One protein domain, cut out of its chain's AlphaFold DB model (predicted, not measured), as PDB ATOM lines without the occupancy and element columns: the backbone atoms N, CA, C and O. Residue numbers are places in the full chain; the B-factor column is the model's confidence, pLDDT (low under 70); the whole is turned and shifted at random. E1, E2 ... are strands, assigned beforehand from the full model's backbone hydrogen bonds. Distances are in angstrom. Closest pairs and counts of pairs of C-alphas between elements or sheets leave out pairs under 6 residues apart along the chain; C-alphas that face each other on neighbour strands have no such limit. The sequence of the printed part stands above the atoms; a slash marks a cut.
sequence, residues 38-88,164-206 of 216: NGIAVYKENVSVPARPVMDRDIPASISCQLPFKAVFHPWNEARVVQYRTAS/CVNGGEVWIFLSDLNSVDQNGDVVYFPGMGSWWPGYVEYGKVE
ATOM      1  N   ASN A  38     -23.839  50.437 -28.355       83.19
ATOM      2  CA  ASN A  38     -22.603  50.832 -29.013       83.19
ATOM      3  C   ASN A  38     -21.733  49.600 -29.299       83.19
ATOM      4  O   ASN A  38     -21.968  48.498 -28.812       83.19
ATOM      5  N   GLY A  39     -20.737  49.743 -30.163       91.50
ATOM      6  CA  GLY A  39     -19.887  48.617 -30.513       91.50
ATOM      7  C   GLY A  39     -18.626  49.047 -31.218       91.50
ATOM      8  O   GLY A  39     -18.518  50.155 -31.749       91.50
ATOM      9  N   ILE A  40     -17.656  48.148 -31.217       96.12
ATOM     10  CA  ILE A  40     -16.358  48.371 -31.841       96.12
ATOM     11  C   ILE A  40     -15.881  47.100 -32.522       96.12
ATOM     12  O   ILE A  40     -16.118  45.990 -32.042       96.12
ATOM     13  N   ALA A  41     -15.143  47.272 -33.606       97.38
ATOM     14  CA  ALA A  41     -14.494  46.186 -34.313       97.38
ATOM     15  C   ALA A  41     -12.983  46.407 -34.425       97.38
ATOM     16  O   ALA A  41     -12.507  47.541 -34.504       97.38
ATOM     17  N   VAL A  42     -12.220  45.314 -34.434       97.88
ATOM     18  CA  VAL A  42     -10.754  45.316 -34.541       97.88
ATOM     19  C   VAL A  42     -10.339  44.957 -35.969       97.88
ATOM     20  O   VAL A  42     -10.346  43.791 -36.361       97.88
ATOM     21  N   TYR A  43      -9.936  45.959 -36.748       96.38
ATOM     22  CA  TYR A  43      -9.620  45.833 -38.178       96.38
ATOM     23  C   TYR A  43      -8.154  45.546 -38.485       96.38
ATOM     24  O   TYR A  43      -7.816  45.209 -39.618       96.38
ATOM     25  N   LYS A  44      -7.257  45.715 -37.511       96.75
ATOM     26  CA  LYS A  44      -5.825  45.448 -37.683       96.75
ATOM     27  C   LYS A  44      -5.332  44.437 -36.665       96.75
ATOM     28  O   LYS A  44      -5.834  44.342 -35.549       96.75
ATOM     29  N   GLU A  45      -4.310  43.688 -37.054       96.62
ATOM     30  CA  GLU A  45      -3.574  42.853 -36.115       96.62
ATOM     31  C   GLU A  45      -2.815  43.711 -35.094       96.62
ATOM     32  O   GLU A  45      -2.448  44.856 -35.359       96.62
ATOM     33  N   ASN A  46      -2.529  43.117 -33.933       96.25
ATOM     34  CA  ASN A  46      -1.697  43.710 -32.881       96.25
ATOM     35  C   ASN A  46      -2.226  45.033 -32.294       96.25
ATOM     36  O   ASN A  46      -1.465  45.796 -31.698       96.25
ATOM     37  N   VAL A  47      -3.532  45.290 -32.406       97.94
ATOM     38  CA  VAL A  47      -4.187  46.423 -31.742       97.94
ATOM     39  C   VAL A  47      -4.154  46.209 -30.231       97.94
ATOM     40  O   VAL A  47      -4.705  45.234 -29.719       97.94
ATOM     41  N   SER A  48      -3.495  47.129 -29.528       97.62
ATOM     42  CA  SER A  48      -3.408  47.136 -28.068       97.62
ATOM     43  C   SER A  48      -4.044  48.403 -27.521       97.62
ATOM     44  O   SER A  48      -3.592  49.505 -27.831       97.62
ATOM     45  N   VAL A  49      -5.090  48.235 -26.720       97.75
ATOM     46  CA  VAL A  49      -5.913  49.333 -26.208       97.75
ATOM     47  C   VAL A  49      -5.598  49.644 -24.744       97.75
ATOM     48  O   VAL A  49      -5.140  48.755 -24.012       97.75
ATOM     49  N   PRO A  50      -5.826  50.893 -24.301       97.62
ATOM     50  CA  PRO A  50      -5.793  51.242 -22.886       97.62
ATOM     51  C   PRO A  50      -6.870  50.477 -22.103       97.62
ATOM     52  O   PRO A  50      -8.015  50.369 -22.535       97.62
ATOM     53  N   ALA A  51      -6.500  49.949 -20.939       97.88
ATOM     54  CA  ALA A  51      -7.390  49.190 -20.072       97.88
ATOM     55  C   ALA A  51      -7.061  49.386 -18.584       97.88
ATOM     56  O   ALA A  51      -6.000  49.900 -18.207       97.88
ATOM     57  N   ARG A  52      -7.986  48.950 -17.726       97.38
ATOM     58  CA  ARG A  52      -7.942  49.090 -16.266       97.38
ATOM     59  C   ARG A  52      -8.231  47.754 -15.574       97.38
ATOM     60  O   ARG A  52      -8.919  46.906 -16.137       97.38
ATOM     61  N   PRO A  53      -7.731  47.540 -14.345       95.50
ATOM     62  CA  PRO A  53      -8.026  46.321 -13.591       95.50
ATOM     63  C   PRO A  53      -9.454  46.300 -13.018       95.50
ATOM     64  O   PRO A  53      -9.968  45.237 -12.684       95.50
ATOM     65  N   VAL A  54     -10.095  47.466 -12.897       94.81
ATOM     66  CA  VAL A  54     -11.445  47.660 -12.347       94.81
ATOM     67  C   VAL A  54     -12.211  48.689 -13.186       94.81
ATOM     68  O   VAL A  54     -11.591  49.480 -13.900       94.81
ATOM     69  N   MET A  55     -13.543  48.670 -13.101       94.12
ATOM     70  CA  MET A  55     -14.432  49.623 -13.772       94.12
ATOM     71  C   MET A  55     -14.427  50.972 -13.036       94.12
ATOM     72  O   MET A  55     -15.301  51.253 -12.220       94.12
ATOM     73  N   ASP A  56     -13.393  51.772 -13.274       93.38
ATOM     74  CA  ASP A  56     -13.189  53.060 -12.608       93.38
ATOM     75  C   ASP A  56     -12.521  54.049 -13.572       93.38
ATOM     76  O   ASP A  56     -11.347  53.885 -13.911       93.38
ATOM     77  N   ARG A  57     -13.258  55.063 -14.045       90.88
ATOM     78  CA  ARG A  57     -12.740  56.028 -15.036       90.88
ATOM     79  C   ARG A  57     -11.627  56.919 -14.487       90.88
ATOM     80  O   ARG A  57     -10.811  57.400 -15.271       90.88
ATOM     81  N   ASP A  58     -11.576  57.110 -13.168       90.81
ATOM     82  CA  ASP A  58     -10.666  58.054 -12.515       90.81
ATOM     83  C   ASP A  58      -9.274  57.436 -12.292       90.81
ATOM     84  O   ASP A  58      -8.286  58.143 -12.075       90.81
ATOM     85  N   ILE A  59      -9.163  56.108 -12.402       92.12
ATOM     86  CA  ILE A  59      -7.880  55.402 -12.403       92.12
ATOM     87  C   ILE A  59      -7.245  55.500 -13.803       92.12
ATOM     88  O   ILE A  59      -7.920  55.259 -14.805       92.12
ATOM     89  N   PRO A  60      -5.932  55.785 -13.921       93.69
ATOM     90  CA  PRO A  60      -5.248  55.763 -15.211       93.69
ATOM     91  C   PRO A  60      -5.354  54.401 -15.911       93.69
ATOM     92  O   PRO A  60      -5.156  53.355 -15.290       93.69
ATOM     93  N   ALA A  61      -5.574  54.410 -17.226       96.06
ATOM     94  CA  ALA A  61      -5.556  53.206 -18.052       96.06
ATOM     95  C   ALA A  61      -4.119  52.697 -18.282       96.06
ATOM     96  O   ALA A  61      -3.522  52.882 -19.341       96.06
ATOM     97  N   SER A  62      -3.521  52.101 -17.249       95.94
ATOM     98  CA  SER A  62      -2.114  51.685 -17.244       95.94
ATOM     99  C   SER A  62      -1.864  50.294 -17.831       95.94
ATOM    100  O   SER A  62      -0.709  49.882 -17.933       95.94
ATOM    101  N   ILE A  63      -2.915  49.540 -18.162       97.38
ATOM    102  CA  ILE A  63      -2.794  48.210 -18.763       97.38
ATOM    103  C   ILE A  63      -2.918  48.354 -20.278       97.38
ATOM    104  O   ILE A  63      -3.853  48.976 -20.770       97.38
ATOM    105  N   SER A  64      -1.984  47.758 -21.017       97.25
ATOM    106  CA  SER A  64      -2.088  47.623 -22.468       97.25
ATOM    107  C   SER A  64      -2.661  46.247 -22.793       97.25
ATOM    108  O   SER A  64      -2.018  45.231 -22.520       97.25
ATOM    109  N   CYS A  65      -3.884  46.214 -23.316       97.94
ATOM    110  CA  CYS A  65      -4.601  44.983 -23.623       97.94
ATOM    111  C   CYS A  65      -4.640  44.751 -25.130       97.94
ATOM    112  O   CYS A  65      -5.280  45.509 -25.858       97.94
ATOM    113  N   GLN A  66      -3.979  43.697 -25.607       98.19
ATOM    114  CA  GLN A  66      -4.097  43.307 -27.007       98.19
ATOM    115  C   GLN A  66      -5.461  42.655 -27.249       98.19
ATOM    116  O   GLN A  66      -5.782  41.647 -26.614       98.19
ATOM    117  N   LEU A  67      -6.240  43.213 -28.176       97.62
ATOM    118  CA  LEU A  67      -7.532  42.659 -28.578       97.62
ATOM    119  C   LEU A  67      -7.366  41.670 -29.744       97.62
ATOM    120  O   LEU A  67      -6.427  41.803 -30.538       97.62
ATOM    121  N   PRO A  68      -8.251  40.665 -29.876       97.31
ATOM    122  CA  PRO A  68      -8.184  39.721 -30.983       97.31
ATOM    123  C   PRO A  68      -8.486  40.423 -32.310       97.31
ATOM    124  O   PRO A  68      -9.437  41.196 -32.416       97.31
ATOM    125  N   PHE A  69      -7.692  40.132 -33.337       97.81
ATOM    126  CA  PHE A  69      -7.964  40.600 -34.694       97.81
ATOM    127  C   PHE A  69      -9.336  40.096 -35.169       97.81
ATOM    128  O   PHE A  69      -9.707  38.964 -34.849       97.81
ATOM    129  N   LYS A  70     -10.073  40.938 -35.910       97.88
ATOM    130  CA  LYS A  70     -11.447  40.707 -36.397       97.88
ATOM    131  C   LYS A  70     -12.520  40.617 -35.313       97.88
ATOM    132  O   LYS A  70     -13.681  40.389 -35.635       97.88
ATOM    133  N   ALA A  71     -12.168  40.817 -34.044       97.81
ATOM    134  CA  ALA A  71     -13.154  40.816 -32.975       97.81
ATOM    135  C   ALA A  71     -14.148  41.961 -33.138       97.81
ATOM    136  O   ALA A  71     -13.735  43.100 -33.369       97.81
ATOM    137  N   VAL A  72     -15.427  41.655 -32.935       97.62
ATOM    138  CA  VAL A  72     -16.482  42.654 -32.771       97.62
ATOM    139  C   VAL A  72     -17.000  42.587 -31.339       97.62
ATOM    140  O   VAL A  72     -17.585  41.590 -30.923       97.62
ATOM    141  N   PHE A  73     -16.770  43.644 -30.566       96.69
ATOM    142  CA  PHE A  73     -17.291  43.778 -29.208       96.69
ATOM    143  C   PHE A  73     -18.631  44.501 -29.283       96.69
ATOM    144  O   PHE A  73     -18.677  45.707 -29.525       96.69
ATOM    145  N   HIS A  74     -19.704  43.730 -29.136       95.50
ATOM    146  CA  HIS A  74     -21.087  44.185 -29.171       95.50
ATOM    147  C   HIS A  74     -21.973  43.203 -28.370       95.50
ATOM    148  O   HIS A  74     -21.714  41.995 -28.431       95.50
ATOM    149  N   PRO A  75     -23.024  43.655 -27.653       92.94
ATOM    150  CA  PRO A  75     -23.903  42.789 -26.858       92.94
ATOM    151  C   PRO A  75     -24.570  41.667 -27.660       92.94
ATOM    152  O   PRO A  75     -24.828  40.595 -27.128       92.94
ATOM    153  N   TRP A  76     -24.804  41.897 -28.952       94.56
ATOM    154  CA  TRP A  76     -25.371  40.906 -29.878       94.56
ATOM    155  C   TRP A  76     -24.353  39.922 -30.475       94.56
ATOM    156  O   TRP A  76     -24.726  39.101 -31.311       94.56
ATOM    157  N   ASN A  77     -23.072  40.005 -30.102       96.06
ATOM    158  CA  ASN A  77     -22.068  39.031 -30.527       96.06
ATOM    159  C   ASN A  77     -21.917  37.920 -29.483       96.06
ATOM    160  O   ASN A  77     -21.060  37.975 -28.600       96.06
ATOM    161  N   GLU A  78     -22.736  36.878 -29.620       93.12
ATOM    162  CA  GLU A  78     -22.766  35.731 -28.704       93.12
ATOM    163  C   GLU A  78     -21.462  34.914 -28.693       93.12
ATOM    164  O   GLU A  78     -21.188  34.189 -27.734       93.12
ATOM    165  N   ALA A  79     -20.621  35.031 -29.727       93.94
ATOM    166  CA  ALA A  79     -19.330  34.342 -29.768       93.94
ATOM    167  C   ALA A  79     -18.322  34.921 -28.758       93.94
ATOM    168  O   ALA A  79     -17.300  34.293 -28.455       93.94
ATOM    169  N   ARG A  80     -18.581  36.124 -28.231       91.25
ATOM    170  CA  ARG A  80     -17.688  36.838 -27.321       91.25
ATOM    171  C   ARG A  80     -18.177  36.710 -25.883       91.25
ATOM    172  O   ARG A  80     -19.188  37.274 -25.488       91.25
ATOM    173  N   VAL A  81     -17.389  36.015 -25.060       88.19
ATOM    174  CA  VAL A  81     -17.591  35.969 -23.604       88.19
ATOM    175  C   VAL A  81     -17.077  37.277 -22.998       88.19
ATOM    176  O   VAL A  81     -15.926  37.375 -22.570       88.19
ATOM    177  N   VAL A  82     -17.920  38.303 -23.036       94.31
ATOM    178  CA  VAL A  82     -17.625  39.677 -22.611       94.31
ATOM    179  C   VAL A  82     -18.704  40.121 -21.631       94.31
ATOM    180  O   VAL A  82     -19.874  39.787 -21.801       94.31
ATOM    181  N   GLN A  83     -18.320  40.858 -20.588       95.44
ATOM    182  CA  GLN A  83     -19.291  41.477 -19.682       95.44
ATOM    183  C   GLN A  83     -19.449  42.941 -20.056       95.44
ATOM    184  O   GLN A  83     -18.475  43.686 -19.989       95.44
ATOM    185  N   TYR A  84     -20.656  43.352 -20.411       95.50
ATOM    186  CA  TYR A  84     -20.968  44.746 -20.708       95.50
ATOM    187  C   TYR A  84     -21.482  45.441 -19.446       95.50
ATOM    188  O   TYR A  84     -22.063  44.806 -18.566       95.50
ATOM    189  N   ARG A  85     -21.198  46.736 -19.312       95.44
ATOM    190  CA  ARG A  85     -21.704  47.577 -18.225       95.44
ATOM    191  C   ARG A  85     -21.977  48.972 -18.740       95.44
ATOM    192  O   ARG A  85     -21.187  49.495 -19.527       95.44
ATOM    193  N   THR A  86     -23.016  49.588 -18.199       94.94
ATOM    194  CA  THR A  86     -23.268  51.018 -18.364       94.94
ATOM    195  C   THR A  86     -23.363  51.670 -17.002       94.94
ATOM    196  O   THR A  86     -24.061  51.169 -16.122       94.94
ATOM    197  N   ALA A  87     -22.689  52.801 -16.835       95.38
ATOM    198  CA  ALA A  87     -22.951  53.742 -15.763       95.38
ATOM    199  C   ALA A  87     -23.691  54.953 -16.343       95.38
ATOM    200  O   ALA A  87     -23.186  55.628 -17.236       95.38
ATOM    201  N   SER A  88     -24.888  55.233 -15.843       95.62
ATOM    202  CA  SER A  88     -25.751  56.322 -16.300       95.62
ATOM    203  C   SER A  88     -25.976  57.321 -15.175       95.62
ATOM    204  O   SER A  88     -26.147  56.936 -14.015       95.62
ATOM    205  N   CYS A 164      -7.600  39.726 -22.510       97.00
ATOM    206  CA  CYS A 164      -6.600  40.104 -23.509       97.00
ATOM    207  C   CYS A 164      -6.035  38.865 -24.226       97.00
ATOM    208  O   CYS A 164      -6.019  37.768 -23.671       97.00
ATOM    209  N   VAL A 165      -5.496  39.029 -25.439       96.56
ATOM    210  CA  VAL A 165      -4.874  37.925 -26.206       96.56
ATOM    211  C   VAL A 165      -3.741  37.241 -25.428       96.56
ATOM    212  O   VAL A 165      -3.576  36.026 -25.504       96.56
ATOM    213  N   ASN A 166      -2.978  38.004 -24.645       90.81
ATOM    214  CA  ASN A 166      -1.911  37.505 -23.772       90.81
ATOM    215  C   ASN A 166      -2.411  36.976 -22.410       90.81
ATOM    216  O   ASN A 166      -1.595  36.618 -21.559       90.81
ATOM    217  N   GLY A 167      -3.728  36.903 -22.210       93.00
ATOM    218  CA  GLY A 167      -4.368  36.529 -20.955       93.00
ATOM    219  C   GLY A 167      -4.567  37.709 -20.000       93.00
ATOM    220  O   GLY A 167      -4.051  38.806 -20.201       93.00
ATOM    221  N   GLY A 168      -5.324  37.457 -18.933       94.88
ATOM    222  CA  GLY A 168      -5.726  38.477 -17.966       94.88
ATOM    223  C   GLY A 168      -7.031  39.159 -18.364       94.88
ATOM    224  O   GLY A 168      -7.238  39.523 -19.520       94.88
ATOM    225  N   GLU A 169      -7.920  39.306 -17.387       97.31
ATOM    226  CA  GLU A 169      -9.160  40.046 -17.563       97.31
ATOM    227  C   GLU A 169      -8.950  41.522 -17.239       97.31
ATOM    228  O   GLU A 169      -8.316  41.866 -16.238       97.31
ATOM    229  N   VAL A 170      -9.521  42.391 -18.063       97.38
ATOM    230  CA  VAL A 170      -9.434  43.843 -17.903       97.38
ATOM    231  C   VAL A 170     -10.777  44.494 -18.185       97.38
ATOM    232  O   VAL A 170     -11.606  43.933 -18.898       97.38
ATOM    233  N   TRP A 171     -10.956  45.699 -17.658       97.94
ATOM    234  CA  TRP A 171     -12.033  46.613 -18.004       97.94
ATOM    235  C   TRP A 171     -11.537  47.637 -19.015       97.94
ATOM    236  O   TRP A 171     -10.499  48.271 -18.810       97.94
ATOM    237  N   ILE A 172     -12.286  47.817 -20.094       97.62
ATOM    238  CA  ILE A 172     -12.005  48.811 -21.123       97.62
ATOM    239  C   ILE A 172     -13.163  49.800 -21.155       97.62
ATOM    240  O   ILE A 172     -14.327  49.396 -21.190       97.62
ATOM    241  N   PHE A 173     -12.823  51.086 -21.105       96.69
ATOM    242  CA  PHE A 173     -13.784  52.176 -21.181       96.69
ATOM    243  C   PHE A 173     -14.003  52.540 -22.645       96.69
ATOM    244  O   PHE A 173     -13.034  52.811 -23.353       96.69
ATOM    245  N   LEU A 174     -15.248  52.542 -23.119       94.75
ATOM    246  CA  LEU A 174     -15.528  52.743 -24.539       94.75
ATOM    247  C   LEU A 174     -15.055  54.116 -25.036       94.75
ATOM    248  O   LEU A 174     -14.485  54.202 -26.121       94.75
ATOM    249  N   SER A 175     -15.200  55.164 -24.221       93.44
ATOM    250  CA  SER A 175     -14.760  56.522 -24.571       93.44
ATOM    251  C   SER A 175     -13.236  56.691 -24.650       93.44
ATOM    252  O   SER A 175     -12.767  57.709 -25.147       93.44
ATOM    253  N   ASP A 176     -12.441  55.707 -24.209       95.00
ATOM    254  CA  ASP A 176     -10.997  55.688 -24.495       95.00
ATOM    255  C   ASP A 176     -10.701  55.168 -25.917       95.00
ATOM    256  O   ASP A 176      -9.584  55.313 -26.422       95.00
ATOM    257  N   LEU A 177     -11.680  54.523 -26.560       95.62
ATOM    258  CA  LEU A 177     -11.530  53.857 -27.854       95.62
ATOM    259  C   LEU A 177     -12.173  54.611 -29.006       95.62
ATOM    260  O   LEU A 177     -11.890  54.307 -30.164       95.62
ATOM    261  N   ASN A 178     -13.058  55.551 -28.717       91.50
ATOM    262  CA  ASN A 178     -13.621  56.426 -29.719       91.50
ATOM    263  C   ASN A 178     -13.860  57.825 -29.150       91.50
ATOM    264  O   ASN A 178     -13.955  58.046 -27.949       91.50
ATOM    265  N   SER A 179     -13.909  58.793 -30.051       88.44
ATOM    266  CA  SER A 179     -14.224  60.183 -29.750       88.44
ATOM    267  C   SER A 179     -15.009  60.771 -30.910       88.44
ATOM    268  O   SER A 179     -15.036  60.189 -31.991       88.44
ATOM    269  N   VAL A 180     -15.627  61.925 -30.698       86.56
ATOM    270  CA  VAL A 180     -16.274  62.685 -31.768       86.56
ATOM    271  C   VAL A 180     -15.367  63.854 -32.135       86.56
ATOM    272  O   VAL A 180     -14.931  64.599 -31.254       86.56
ATOM    273  N   ASP A 181     -15.043  63.997 -33.418       88.56
ATOM    274  CA  ASP A 181     -14.242  65.118 -33.898       88.56
ATOM    275  C   ASP A 181     -15.070  66.408 -34.043       88.56
ATOM    276  O   ASP A 181     -16.270  66.469 -33.778       88.56
ATOM    277  N   GLN A 182     -14.413  67.484 -34.474       87.12
ATOM    278  CA  GLN A 182     -15.039  68.798 -34.661       87.12
ATOM    279  C   GLN A 182     -16.166  68.836 -35.710       87.12
ATOM    280  O   GLN A 182     -16.927  69.803 -35.734       87.12
ATOM    281  N   ASN A 183     -16.259  67.829 -36.583       89.56
ATOM    282  CA  ASN A 183     -17.300  67.708 -37.601       89.56
ATOM    283  C   ASN A 183     -18.475  66.841 -37.132       89.56
ATOM    284  O   ASN A 183     -19.484  66.767 -37.829       89.56
ATOM    285  N   GLY A 184     -18.367  66.219 -35.955       85.81
ATOM    286  CA  GLY A 184     -19.352  65.258 -35.472       85.81
ATOM    287  C   GLY A 184     -19.061  63.819 -35.900       85.81
ATOM    288  O   GLY A 184     -19.893  62.948 -35.646       85.81
ATOM    289  N   ASP A 185     -17.909  63.550 -36.516       88.12
ATOM    290  CA  ASP A 185     -17.549  62.209 -36.970       88.12
ATOM    291  C   ASP A 185     -16.917  61.400 -35.834       88.12
ATOM    292  O   ASP A 185     -16.093  61.899 -35.062       88.12
ATOM    293  N   VAL A 186     -17.277  60.116 -35.742       88.81
ATOM    294  CA  VAL A 186     -16.672  59.202 -34.765       88.81
ATOM    295  C   VAL A 186     -15.275  58.798 -35.234       88.81
ATOM    296  O   VAL A 186     -15.107  58.123 -36.251       88.81
ATOM    297  N   VAL A 187     -14.268  59.161 -34.448       92.56
ATOM    298  CA  VAL A 187     -12.873  58.763 -34.627       92.56
ATOM    299  C   VAL A 187     -12.560  57.626 -33.671       92.56
ATOM    300  O   VAL A 187     -12.639  57.791 -32.455       92.56
ATOM    301  N   TYR A 188     -12.169  56.483 -34.227       95.50
ATOM    302  CA  TYR A 188     -11.820  55.287 -33.467       95.50
ATOM    303  C   TYR A 188     -10.325  55.219 -33.158       95.50
ATOM    304  O   TYR A 188      -9.483  55.786 -33.862       95.50
ATOM    305  N   PHE A 189      -9.992  54.449 -32.128       96.25
ATOM    306  CA  PHE A 189      -8.631  54.078 -31.784       96.25
ATOM    307  C   PHE A 189      -7.931  53.441 -32.997       96.25
ATOM    308  O   PHE A 189      -8.552  52.657 -33.724       96.25
ATOM    309  N   PRO A 190      -6.642  53.740 -33.253       95.81
ATOM    310  CA  PRO A 190      -5.949  53.243 -34.435       95.81
ATOM    311  C   PRO A 190      -6.062  51.722 -34.622       95.81
ATOM    312  O   PRO A 190      -5.665  50.941 -33.761       95.81
ATOM    313  N   GLY A 191      -6.557  51.310 -35.794       95.44
ATOM    314  CA  GLY A 191      -6.763  49.897 -36.131       95.44
ATOM    315  C   GLY A 191      -8.110  49.324 -35.690       95.44
ATOM    316  O   GLY A 191      -8.328  48.125 -35.851       95.44
ATOM    317  N   MET A 192      -9.005  50.165 -35.178       96.75
ATOM    318  CA  MET A 192     -10.384  49.825 -34.845       96.75
ATOM    319  C   MET A 192     -11.361  50.624 -35.706       96.75
ATOM    320  O   MET A 192     -10.975  51.570 -36.397       96.75
ATOM    321  N   GLY A 193     -12.632  50.249 -35.653       95.44
ATOM    322  CA  GLY A 193     -13.702  50.997 -36.290       95.44
ATOM    323  C   GLY A 193     -15.082  50.563 -35.833       95.44
ATOM    324  O   GLY A 193     -15.240  49.878 -34.821       95.44
ATOM    325  N   SER A 194     -16.072  50.988 -36.613       94.06
ATOM    326  CA  SER A 194     -17.475  50.641 -36.420       94.06
ATOM    327  C   SER A 194     -17.700  49.128 -36.361       94.06
ATOM    328  O   SER A 194     -17.081  48.367 -37.093       94.06
ATOM    329  N   TRP A 195     -18.640  48.685 -35.535       94.50
ATOM    330  CA  TRP A 195     -19.060  47.284 -35.479       94.50
ATOM    331  C   TRP A 195     -19.970  46.865 -36.643       94.50
ATOM    332  O   TRP A 195     -20.121  45.672 -36.896       94.50
ATOM    333  N   TRP A 196     -20.544  47.832 -37.373       94.50
ATOM    334  CA  TRP A 196     -21.525  47.596 -38.440       94.50
ATOM    335  C   TRP A 196     -21.127  46.557 -39.502       94.50
ATOM    336  O   TRP A 196     -22.018  45.834 -39.937       94.50
ATOM    337  N   PRO A 197     -19.856  46.410 -39.926       95.75
ATOM    338  CA  PRO A 197     -19.494  45.356 -40.875       95.75
ATOM    339  C   PRO A 197     -19.741  43.930 -40.360       95.75
ATOM    340  O   PRO A 197     -19.899  43.027 -41.167       95.75
ATOM    341  N   GLY A 198     -19.806  43.724 -39.040       95.19
ATOM    342  CA  GLY A 198     -20.177  42.440 -38.434       95.19
ATOM    343  C   GLY A 198     -21.683  42.260 -38.209       95.19
ATOM    344  O   GLY A 198     -22.099  41.246 -37.655       95.19
ATOM    345  N   TYR A 199     -22.521  43.239 -38.566       96.12
ATOM    346  CA  TYR A 199     -23.969  43.140 -38.387       96.12
ATOM    347  C   TYR A 199     -24.578  42.098 -39.329       96.12
ATOM    348  O   TYR A 199     -24.332  42.117 -40.535       96.12
ATOM    349  N   VAL A 200     -25.421  41.226 -38.776       95.88
ATOM    350  CA  VAL A 200     -26.125  40.187 -39.541       95.88
ATOM    351  C   VAL A 200     -27.607  40.524 -39.649       95.88
ATOM    352  O   VAL A 200     -28.149  40.634 -40.747       95.88
ATOM    353  N   GLU A 201     -28.262  40.696 -38.504       94.62
ATOM    354  CA  GLU A 201     -29.683  41.013 -38.384       94.62
ATOM    355  C   GLU A 201     -29.981  41.586 -36.992       94.62
ATOM    356  O   GLU A 201     -29.105  41.645 -36.128       94.62
ATOM    357  N   TYR A 202     -31.220  42.023 -36.769       92.00
ATOM    358  CA  TYR A 202     -31.629  42.572 -35.480       92.00
ATOM    359  C   TYR A 202     -31.383  41.554 -34.359       92.00
ATOM    360  O   TYR A 202     -31.843  40.415 -34.442       92.00
ATOM    361  N   GLY A 203     -30.653  41.964 -33.319       92.19
ATOM    362  CA  GLY A 203     -30.268  41.064 -32.234       92.19
ATOM    363  C   GLY A 203     -29.049  40.185 -32.527       92.19
ATOM    364  O   GLY A 203     -28.714  39.358 -31.682       92.19
ATOM    365  N   LYS A 204     -28.369  40.338 -33.678       95.38
ATOM    366  CA  LYS A 204     -27.243  39.473 -34.061       95.38
ATOM    367  C   LYS A 204     -26.078  40.204 -34.737       95.38
ATOM    368  O   LYS A 204     -26.218  40.840 -35.786       95.38
ATOM    369  N   VAL A 205     -24.890  40.012 -34.169       96.56
ATOM    370  CA  VAL A 205     -23.598  40.477 -34.692       96.56
ATOM    371  C   VAL A 205     -22.600  39.322 -34.670       96.56
ATOM    372  O   VAL A 205     -22.636  38.482 -33.775       96.56
ATOM    373  N   GLU A 206     -21.699  39.278 -35.642       97.31
ATOM    374  CA  GLU A 206     -20.615  38.301 -35.724       97.31
ATOM    375  C   GLU A 206     -19.252  39.003 -35.784       97.31
ATOM    376  O   GLU A 206     -19.143  40.202 -36.046       97.31
TER     377      GLU A 206
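This is residues 38 to 88 and 164 to 206 of the 216 residues of an uncharacterized protein of Bdellovibrio bacteriovorus (UniProt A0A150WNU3). This domain has little regular structure: loops make most of a rounded body around short E1, with E5 beside the E2-E3 hairpin, the E6-E7 hairpin on another side, and E8 farthest out. The 94 printed residues hold eight named strands, E1 to E8 in chain order, and no named helix; 31 residues are in named elements, class all strand. Both two-strand sheets are antiparallel. It is compact, radius of gyration of the C-alphas 13.2 A, spanning 36 by 35 by 31 A.

Start at E1, residues 40 to 42; residues 41 to 42 pair antiparallel with 192 to 193. E2, residues 48 to 51, and E3, residues 63 to 66, form a hairpin; find N 49 and O 65 within hydrogen-bond range, 2.9 A. E4, residues 83 to 88, is near E5, residues 169 to 173, with 6 pairs of C-alphas within 10 A. The closest C-alphas of E2 and E5 are those of Ala 51 and Ile 172, 4.7 A. In the hairpin of E6, residues 178 to 180, and E7, residues 186 to 188, see N 179 and O 187, 2.9 A. E8, residues 199 to 201, pairs with 204 to 205.

Find C-alpha 40, beginning E1, at (-16.358, 48.371, -31.841), and C-alpha 201, ending E8, at (-29.683, 41.013, -38.384). E4 runs 16.5 A.

Residues 89 to 163 are cut out; C-alphas 88 and 164 stand 26.1 A apart. Links E2 to E3 and E3 to E4 are long. No printed residue is under pLDDT 70.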